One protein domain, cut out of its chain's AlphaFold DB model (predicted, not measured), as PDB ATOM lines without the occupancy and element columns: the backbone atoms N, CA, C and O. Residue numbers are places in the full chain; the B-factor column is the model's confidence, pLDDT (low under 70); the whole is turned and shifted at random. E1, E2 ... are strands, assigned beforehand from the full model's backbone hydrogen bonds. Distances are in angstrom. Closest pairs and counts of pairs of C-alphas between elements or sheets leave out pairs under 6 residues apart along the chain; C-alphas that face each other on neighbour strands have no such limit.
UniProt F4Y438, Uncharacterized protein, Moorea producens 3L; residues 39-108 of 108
ATOM      1  N   ASP A  39      66.262 145.753 179.280       90.56
ATOM      2  CA  ASP A  39      65.874 146.149 177.927       90.56
ATOM      3  C   ASP A  39      66.847 145.529 176.909       90.56
ATOM      4  O   ASP A  39      68.024 145.892 176.847       90.56
ATOM      5  N   LEU A  40      66.365 144.579 176.102       91.38
ATOM      6  CA  LEU A  40      67.173 143.894 175.085       91.38
ATOM      7  C   LEU A  40      67.078 144.591 173.721       91.38
ATOM      8  O   LEU A  40      65.998 144.668 173.130       91.38
ATOM      9  N   PHE A  41      68.228 145.011 173.192       92.00
ATOM     10  CA  PHE A  41      68.370 145.577 171.849       92.00
ATOM     11  C   PHE A  41      69.230 144.673 170.960       92.00
ATOM     12  O   PHE A  41      70.288 144.201 171.372       92.00
ATOM     13  N   TYR A  42      68.801 144.480 169.716       92.44
ATOM     14  CA  TYR A  42      69.566 143.811 168.666       92.44
ATOM     15  C   TYR A  42      70.285 144.858 167.823       92.44
ATOM     16  O   TYR A  42      69.648 145.781 167.320       92.44
ATOM     17  N   LEU A  43      71.598 144.707 167.659       92.75
ATOM     18  CA  LEU A  43      72.437 145.591 166.853       92.75
ATOM     19  C   LEU A  43      72.909 144.853 165.599       92.75
ATOM     20  O   LEU A  43      73.467 143.763 165.716       92.75
ATOM     21  N   ASP A  44      72.744 145.461 164.426       91.88
ATOM     22  CA  ASP A  44      73.304 144.940 163.175       91.88
ATOM     23  C   ASP A  44      73.799 146.057 162.245       91.88
ATOM     24  O   ASP A  44      73.244 147.159 162.229       91.88
ATOM     25  N   GLU A  45      74.837 145.773 161.451       91.00
ATOM     26  CA  GLU A  45      75.335 146.668 160.401       91.00
ATOM     27  C   GLU A  45      75.048 146.078 159.020       91.00
ATOM     28  O   GLU A  45      75.543 145.017 158.641       91.00
ATOM     29  N   SER A  46      74.324 146.841 158.208       86.50
ATOM     30  CA  SER A  46      74.044 146.502 156.819       86.50
ATOM     31  C   SER A  46      74.686 147.511 155.871       86.50
ATOM     32  O   SER A  46      74.416 148.712 155.908       86.50
ATOM     33  N   GLY A  47      75.547 147.015 154.980       84.12
ATOM     34  CA  GLY A  47      76.231 147.829 153.977       84.12
ATOM     35  C   GLY A  47      75.602 147.702 152.592       84.12
ATOM     36  O   GLY A  47      75.762 146.678 151.937       84.12
ATOM     37  N   PHE A  48      75.000 148.776 152.099       82.06
ATOM     38  CA  PHE A  48      74.393 148.882 150.776       82.06
ATOM     39  C   PHE A  48      75.390 149.441 149.766       82.06
ATOM     40  O   PHE A  48      76.048 150.457 149.997       82.06
ATOM     41  N   CYS A  49      75.504 148.791 148.613       76.31
ATOM     42  CA  CYS A  49      76.327 149.271 147.512       76.31
ATOM     43  C   CYS A  49      75.445 149.600 146.307       76.31
ATOM     44  O   CYS A  49      74.513 148.871 145.988       76.31
ATOM     45  N   MET A  50      75.751 150.702 145.617       74.38
ATOM     46  CA  MET A  50      75.044 151.102 144.388       74.38
ATOM     47  C   MET A  50      75.444 150.265 143.163       74.38
ATOM     48  O   MET A  50      75.103 150.604 142.034       74.38
ATOM     49  N   TRP A  51      76.218 149.200 143.364       73.81
ATOM     50  CA  TRP A  51      76.693 148.328 142.302       73.81
ATOM     51  C   TRP A  51      76.278 146.899 142.611       73.81
ATOM     52  O   TRP A  51      76.338 146.488 143.766       73.81
ATOM     53  N   MET A  52      75.871 146.134 141.599       66.19
ATOM     54  CA  MET A  52      75.505 144.740 141.832       66.19
ATOM     55  C   MET A  52      76.735 143.960 142.317       66.19
ATOM     56  O   MET A  52      77.769 143.978 141.640       66.19
ATOM     57  N   PRO A  53      76.652 143.261 143.463       65.12
ATOM     58  CA  PRO A  53      77.726 142.389 143.908       65.12
ATOM     59  C   PRO A  53      78.042 141.343 142.829       65.12
ATOM     60  O   PRO A  53      77.154 140.865 142.124       65.12
ATOM     61  N   VAL A  54      79.314 140.953 142.704       65.19
ATOM     62  CA  VAL A  54      79.806 140.034 141.651       65.19
ATOM     63  C   VAL A  54      79.073 138.678 141.642       65.19
ATOM     64  O   VAL A  54      79.023 137.989 140.616       65.19
ATOM     65  N   GLU A  55      78.486 138.301 142.771       62.97
ATOM     66  CA  GLU A  55      77.628 137.132 142.979       62.97
ATOM     67  C   GLU A  55      76.271 137.208 142.245       62.97
ATOM     68  O   GLU A  55      75.752 136.179 141.817       62.97
ATOM     69  N   HIS A  56      75.742 138.398 141.948       68.12
ATOM     70  CA  HIS A  56      74.482 138.582 141.209       68.12
ATOM     71  C   HIS A  56      74.677 138.647 139.686       68.12
ATOM     72  O   HIS A  56      74.078 139.469 139.001       68.12
ATOM     73  N   SER A  57      75.521 137.778 139.127       74.12
ATOM     74  CA  SER A  57      75.776 137.737 137.678       74.12
ATOM     75  C   SER A  57      75.580 136.344 137.085       74.12
ATOM     76  O   SER A  57      75.894 135.320 137.711       74.12
ATOM     77  N   TYR A  58      75.070 136.334 135.852       81.50
ATOM     78  CA  TYR A  58      74.872 135.150 135.025       81.50
ATOM     79  C   TYR A  58      75.894 135.130 133.893       81.50
ATOM     80  O   TYR A  58      76.255 136.175 133.357       81.50
ATOM     81  N   PHE A  59      76.363 133.942 133.531       82.62
ATOM     82  CA  PHE A  59      77.249 133.747 132.388       82.62
ATOM     83  C   PHE A  59      76.908 132.442 131.669       82.62
ATOM     84  O   PHE A  59      76.351 131.511 132.270       82.62
ATOM     85  N   PHE A  60      77.231 132.370 130.379       85.25
ATOM     86  CA  PHE A  60      77.056 131.152 129.604       85.25
ATOM     87  C   PHE A  60      78.120 130.118 129.961       85.25
ATOM     88  O   PHE A  60      79.299 130.417 130.162       85.25
ATOM     89  N   ARG A  61      77.702 128.853 130.037       81.06
ATOM     90  CA  ARG A  61      78.624 127.742 130.275       81.06
ATOM     91  C   ARG A  61      79.591 127.605 129.089       81.06
ATOM     92  O   ARG A  61      79.153 127.272 127.997       81.06
ATOM     93  N   GLY A  62      80.888 127.786 129.345       82.62
ATOM     94  CA  GLY A  62      81.952 127.696 128.335       82.62
ATOM     95  C   GLY A  62      82.557 129.047 127.945       82.62
ATOM     96  O   GLY A  62      83.606 129.069 127.313       82.62
ATOM     97  N   GLU A  63      81.954 130.158 128.374       83.81
ATOM     98  CA  GLU A  63      82.478 131.503 128.134       83.81
ATOM     99  C   GLU A  63      83.189 132.067 129.367       83.81
ATOM    100  O   GLU A  63      82.819 131.795 130.516       83.81
ATOM    101  N   GLN A  64      84.210 132.893 129.127       80.50
ATOM    102  CA  GLN A  64      84.853 133.651 130.191       80.50
ATOM    103  C   GLN A  64      83.906 134.744 130.687       80.50
ATOM    104  O   GLN A  64      83.438 135.588 129.921       80.50
ATOM    105  N   LYS A  65      83.665 134.759 131.999       79.25
ATOM    106  CA  LYS A  65      82.838 135.771 132.654       79.25
ATOM    107  C   LYS A  65      83.406 137.175 132.410       79.25
ATOM    108  O   LYS A  65      84.558 137.440 132.753       79.25
ATOM    109  N   ARG A  66      82.576 138.083 131.889       74.88
ATOM    110  CA  ARG A  66      82.863 139.520 131.783       74.88
ATOM    111  C   ARG A  66      81.956 140.286 132.742       74.88
ATOM    112  O   ARG A  66      80.753 140.059 132.776       74.88
ATOM    113  N   LEU A  67      82.552 141.155 133.551       74.25
ATOM    114  CA  LEU A  67      81.843 142.094 134.417       74.25
ATOM    115  C   LEU A  67      82.226 143.485 133.937       74.25
ATOM    116  O   LEU A  67      83.384 143.879 134.075       74.25
ATOM    117  N   GLU A  68      81.277 144.202 133.348       71.00
ATOM    118  CA  GLU A  68      81.512 145.577 132.923       71.00
ATOM    119  C   GLU A  68      81.691 146.459 134.156       71.00
ATOM    120  O   GLU A  68      80.780 146.618 134.969       71.00
ATOM    121  N   GLN A  69      82.894 147.003 134.327       65.81
ATOM    122  CA  GLN A  69      83.161 147.988 135.363       65.81
ATOM    123  C   GLN A  69      82.763 149.366 134.841       65.81
ATOM    124  O   GLN A  69      83.301 149.839 133.843       65.81
ATOM    125  N   THR A  70      81.837 150.031 135.526       66.25
ATOM    126  CA  THR A  70      81.537 151.439 135.263       66.25
ATOM    127  C   THR A  70      82.680 152.329 135.752       66.25
ATOM    128  O   THR A  70      83.311 152.048 136.771       66.25
ATOM    129  N   ALA A  71      82.912 153.451 135.061       66.62
ATOM    130  CA  ALA A  71      83.986 154.403 135.372       66.62
ATOM    131  C   ALA A  71      83.904 155.010 136.788       66.62
ATOM    132  O   ALA A  71      84.896 155.515 137.311       66.62
ATOM    133  N   ARG A  72      82.728 154.966 137.429       62.50
ATOM    134  CA  ARG A  72      82.526 155.366 138.825       62.50
ATOM    135  C   ARG A  72      81.826 154.246 139.584       62.50
ATOM    136  O   ARG A  72      80.765 153.775 139.171       62.50
ATOM    137  N   LYS A  73      82.406 153.851 140.717       65.19
ATOM    138  CA  LYS A  73      81.713 153.081 141.753       65.19
ATOM    139  C   LYS A  73      81.087 154.095 142.703       65.19
ATOM    140  O   LYS A  73      81.792 154.938 143.249       65.19
ATOM    141  N   GLY A  74      79.765 154.067 142.840       71.44
ATOM    142  CA  GLY A  74      79.066 154.899 143.819       71.44
ATOM    143  C   GLY A  74      79.575 154.665 145.249       71.44
ATOM    144  O   GLY A  74      80.192 153.637 145.533       71.44
ATOM    145  N   ARG A  75      79.308 155.601 146.168       76.12
ATOM    146  CA  ARG A  75      79.671 155.441 147.587       76.12
ATOM    147  C   ARG A  75      78.848 154.312 148.225       76.12
ATOM    148  O   ARG A  75      77.639 154.245 148.016       76.12
ATOM    149  N   ARG A  76      79.497 153.444 149.011       77.69
ATOM    150  CA  ARG A  76      78.815 152.458 149.866       77.69
ATOM    151  C   ARG A  76      78.117 153.187 151.015       77.69
ATOM    152  O   ARG A  76      78.708 154.076 151.622       77.69
ATOM    153  N   ILE A  77      76.875 152.820 151.292       83.56
ATOM    154  CA  ILE A  77      76.096 153.338 152.414       83.56
ATOM    155  C   ILE A  77      76.096 152.252 153.485       83.56
ATOM    156  O   ILE A  77      75.538 151.186 153.259       83.56
ATOM    157  N   SER A  78      76.731 152.504 154.624       84.44
ATOM    158  CA  SER A  78      76.567 151.661 155.813       84.44
ATOM    159  C   SER A  78      75.427 152.209 156.663       84.44
ATOM    160  O   SER A  78      75.367 153.417 156.915       84.44
ATOM    161  N   ILE A  79      74.533 151.316 157.078       87.81
ATOM    162  CA  ILE A  79      73.453 151.581 158.024       87.81
ATOM    163  C   ILE A  79      73.696 150.709 159.250       87.81
ATOM    164  O   ILE A  79      73.895 149.505 159.114       87.81
ATOM    165  N   LEU A  80      73.662 151.317 160.428       90.31
ATOM    166  CA  LEU A  80      73.646 150.624 161.707       90.31
ATOM    167  C   LEU A  80      72.210 150.636 162.235       90.31
ATOM    168  O   LEU A  80      71.599 151.701 162.328       90.31
ATOM    169  N   GLY A  81      71.663 149.466 162.537       89.00
ATOM    170  CA  GLY A  81      70.310 149.300 163.051       89.00
ATOM    171  C   GLY A  81      70.314 148.809 164.492       89.00
ATOM    172  O   GLY A  81      71.007 147.849 164.810       89.00
ATOM    173  N   LEU A  82      69.520 149.455 165.342       91.62
ATOM    174  CA  LEU A  82      69.203 149.033 166.703       91.62
ATOM    175  C   LEU A  82      67.715 148.701 166.780       91.62
ATOM    176  O   LEU A  82      66.879 149.572 166.552       91.62
ATOM    177  N   LEU A  83      67.379 147.457 167.101       90.94
ATOM    178  CA  LEU A  83      66.004 146.977 167.196       90.94
ATOM    179  C   LEU A  83      65.685 146.559 168.628       90.94
ATOM    180  O   LEU A  83      66.317 145.645 169.154       90.94
ATOM    181  N   GLN A  84      64.648 147.146 169.215       89.88
ATOM    182  CA  GLN A  84      63.993 146.600 170.398       89.88
ATOM    183  C   GLN A  84      62.692 145.904 169.975       89.88
ATOM    184  O   GLN A  84      61.803 146.558 169.415       89.88
ATOM    185  N   PRO A  85      62.535 144.591 170.229       83.31
ATOM    186  CA  PRO A  85      61.314 143.882 169.874       83.31
ATOM    187  C   PRO A  85      60.079 144.564 170.462       83.31
ATOM    188  O   PRO A  85      60.062 144.919 171.640       83.31
ATOM    189  N   LYS A  86      59.030 144.706 169.642       77.19
ATOM    190  CA  LYS A  86      57.724 145.271 170.031       77.19
ATOM    191  C   LYS A  86      57.751 146.735 170.498       77.19
ATOM    192  O   LYS A  86      56.773 147.187 171.087       77.19
ATOM    193  N   ARG A  87      58.837 147.476 170.258       81.31
ATOM    194  CA  ARG A  87      58.914 148.903 170.604       81.31
ATOM    195  C   ARG A  87      59.400 149.751 169.441       81.31
ATOM    196  O   ARG A  87      58.616 150.488 168.847       81.31
ATOM    197  N   GLU A  88      60.680 149.650 169.107       81.44
ATOM    198  CA  GLU A  88      61.314 150.619 168.217       81.44
ATOM    199  C   GLU A  88      62.419 150.015 167.358       81.44
ATOM    200  O   GLU A  88      63.142 149.106 167.769       81.44
ATOM    201  N   LEU A  89      62.551 150.570 166.155       83.06
ATOM    202  CA  LEU A  89      63.691 150.373 165.277       83.06
ATOM    203  C   LEU A  89      64.367 151.728 165.046       83.06
ATOM    204  O   LEU A  89      63.754 152.684 164.567       83.06
ATOM    205  N   CYS A  90      65.650 151.786 165.369       79.81
ATOM    206  CA  CYS A  90      66.495 152.961 165.257       79.81
ATOM    207  C   CYS A  90      67.553 152.720 164.184       79.81
ATOM    208  O   CYS A  90      68.338 151.780 164.285       79.81
ATOM    209  N   LEU A  91      67.591 153.576 163.163       84.12
ATOM    210  CA  LEU A  91      68.571 153.485 162.080       84.12
ATOM    211  C   LEU A  91      69.538 154.667 162.132       84.12
ATOM    212  O   LEU A  91      69.130 155.823 162.287       84.12
ATOM    213  N   TRP A  92      70.822 154.372 161.952       77.00
ATOM    214  CA  TRP A  92      71.896 155.348 161.854       77.00
ATOM    215  C   TRP A  92      72.659 155.172 160.543       77.00
ATOM    216  O   TRP A  92      73.057 154.069 160.178       77.00
ATOM    217  N   THR A  93      72.886 156.271 159.828       78.25
ATOM    218  CA  THR A  93      73.760 156.320 158.648       78.25
ATOM    219  C   THR A  93      74.950 157.205 158.995       78.25
ATOM    220  O   THR A  93      74.777 158.199 159.697       78.25
ATOM    221  N   GLY A  94      76.148 156.875 158.498       62.06
ATOM    222  CA  GLY A  94      77.436 157.491 158.875       62.06
ATOM    223  C   GLY A  94      77.632 159.004 158.671       62.06
ATOM    224  O   GLY A  94      78.770 159.459 158.620       62.06
ATOM    225  N   GLY A  95      76.563 159.792 158.534       60.47
ATOM    226  CA  GLY A  95      76.586 161.252 158.488       60.47
ATOM    227  C   GLY A  95      75.264 161.951 158.850       60.47
ATOM    228  O   GLY A  95      75.125 163.120 158.506       60.47
ATOM    229  N   GLY A  96      74.291 161.285 159.496       58.84
ATOM    230  CA  GLY A  96      72.975 161.869 159.816       58.84
ATOM    231  C   GLY A  96      72.367 161.399 161.148       58.84
ATOM    232  O   GLY A  96      72.793 160.396 161.714       58.84
ATOM    233  N   GLN A  97      71.387 162.163 161.656       51.84
ATOM    234  CA  GLN A  97      70.677 161.934 162.929       51.84
ATOM    235  C   GLN A  97      69.945 160.578 162.972       51.84
ATOM    236  O   GLN A  97      69.505 160.073 161.942       51.84
ATOM    237  N   PHE A  98      69.776 160.023 164.182       53.09
ATOM    238  CA  PHE A  98      68.950 158.837 164.438       53.09
ATOM    239  C   PHE A  98      67.518 159.064 163.945       53.09
ATOM    240  O   PHE A  98      66.823 159.953 164.440       53.09
ATOM    241  N   GLN A  99      67.063 158.243 162.999       59.56
ATOM    242  CA  GLN A  99      65.657 158.214 162.605       59.56
ATOM    243  C   GLN A  99      64.954 157.117 163.406       59.56
ATOM    244  O   GLN A  99      65.321 155.943 163.320       59.56
ATOM    245  N   ARG A 100      63.982 157.523 164.231       55.34
ATOM    246  CA  ARG A 100      63.188 156.633 165.085       55.34
ATOM    247  C   ARG A 100      61.970 156.153 164.291       55.34
ATOM    248  O   ARG A 100      61.141 156.973 163.905       55.34
ATOM    249  N   GLY A 101      61.877 154.853 164.026       58.47
ATOM    250  CA  GLY A 101      60.691 154.221 163.448       58.47
ATOM    251  C   GLY A 101      59.934 153.448 164.526       58.47
ATOM    252  O   GLY A 101      60.484 152.511 165.106       58.47
ATOM    253  N   ALA A 102      58.689 153.834 164.806       53.84
ATOM    254  CA  ALA A 102      57.798 153.045 165.652       53.84
ATOM    255  C   ALA A 102      57.272 151.846 164.848       53.84
ATOM    256  O   ALA A 102      56.811 152.010 163.716       53.84
ATOM    257  N   LEU A 103      57.337 150.644 165.419       56.06
ATOM    258  CA  LEU A 103      56.666 149.481 164.842       56.06
ATOM    259  C   LEU A 103      55.176 149.587 165.201       56.06
ATOM    260  O   LEU A 103      54.801 149.331 166.341       56.06
ATOM    261  N   HIS A 104      54.336 150.022 164.257       49.25
ATOM    262  CA  HIS A 104      52.883 150.016 164.439       49.25
ATOM    263  C   HIS A 104      52.363 148.573 164.436       49.25
ATOM    264  O   HIS A 104      52.710 147.785 163.557       49.25
ATOM    265  N   HIS A 105      51.551 148.238 165.437       50.06
ATOM    266  CA  HIS A 105      50.861 146.958 165.540       50.06
ATOM    267  C   HIS A 105      49.449 147.117 164.962       50.06
ATOM    268  O   HIS A 105      48.676 147.925 165.474       50.06
ATOM    269  N   ASP A 106      49.139 146.386 163.890       51.81
ATOM    270  CA  ASP A 106      47.758 146.070 163.522       51.81
ATOM    271  C   ASP A 106      47.392 144.780 164.271       51.81
ATOM    272  O   ASP A 106      47.817 143.688 163.889       51.81
ATOM    273  N   ASP A 107      46.670 144.930 165.381       49.62
ATOM    274  CA  ASP A 107      46.038 143.828 166.106       49.62
ATOM    275  C   ASP A 107      44.762 143.406 165.358       49.62
ATOM    276  O   ASP A 107      43.845 144.214 165.182       49.62
ATOM    277  N   GLY A 108      44.711 142.147 164.911       49.28
ATOM    278  CA  GLY A 108      43.535 141.484 164.340       49.28
ATOM    279  C   GLY A 108      43.132 140.271 165.160       49.28
ATOM    280  O   GLY A 108      44.049 139.570 165.646       49.28
TER     281      GLY A 108
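AT A GLANCE: This is residues 39 to 108 of the 108 residues of an uncharacterized protein of Moorea producens 3L (UniProt F4Y438). One small, twisted sheet of four strands lies towards one end of the model, and between its strands E1 and E3 the chain makes a long open loop, residues 49 to 76, that runs away from the sheet and folds back, with the short strand E2 on its outgoing leg. The 70 printed residues hold no named helix and five strands, E1 to E5 along the chain, with the sheet in the order E1 - E3 - E4 - E5, all antiparallel. The class is all strand, though only 28 of the 70 residues are in named elements. The whole is extended and elongated, with a radius of gyration of the C-alphas of 18.7 A and spans of 54 by 35 by 20 A.

IN THESE COORDINATES: Find C-alpha 42 at (69.566, 143.811, 168.666); there E1 begins, residues 42 to 48, 19.2 A long. E2 is residues 58 to 60, 7.1 A. Look next at C-alpha 77, (76.096, 153.338, 152.414), where E3, residues 77 to 84, starts its 22.7 A. E4 is residues 88 to 93, 16.7 A, and E5, residues 99 to 102, 9.9 A, ends at (57.798, 153.045, 165.652).

HOW THE PARTS SIT: Edge strand E1 is antiparallel to E3 at 159 degrees; look at N 48 and O 77, 2.7 A apart, within hydrogen-bond range. E3, E4 and E5 form a meander, each strand the antiparallel neighbour of the one before. In the hairpin E3 and E4, at 161 degrees, N 82 and O 90 are 2.8 A apart. In the hairpin E4 and E5, also at 161 degrees, N 101 and O 89 are 2.9 A apart. E2 pairs with no named strand and is apart from E1 and E3.

THE WHOLE: The farthest C-alphas, Asp 39 and Gly 62, are 55.3 A apart. The printed part has no cut, and the link E2 to E3, 16 residues, is long. Confidence is under 70 at residues 52 to 56, 69 to 73 and 94 to 108.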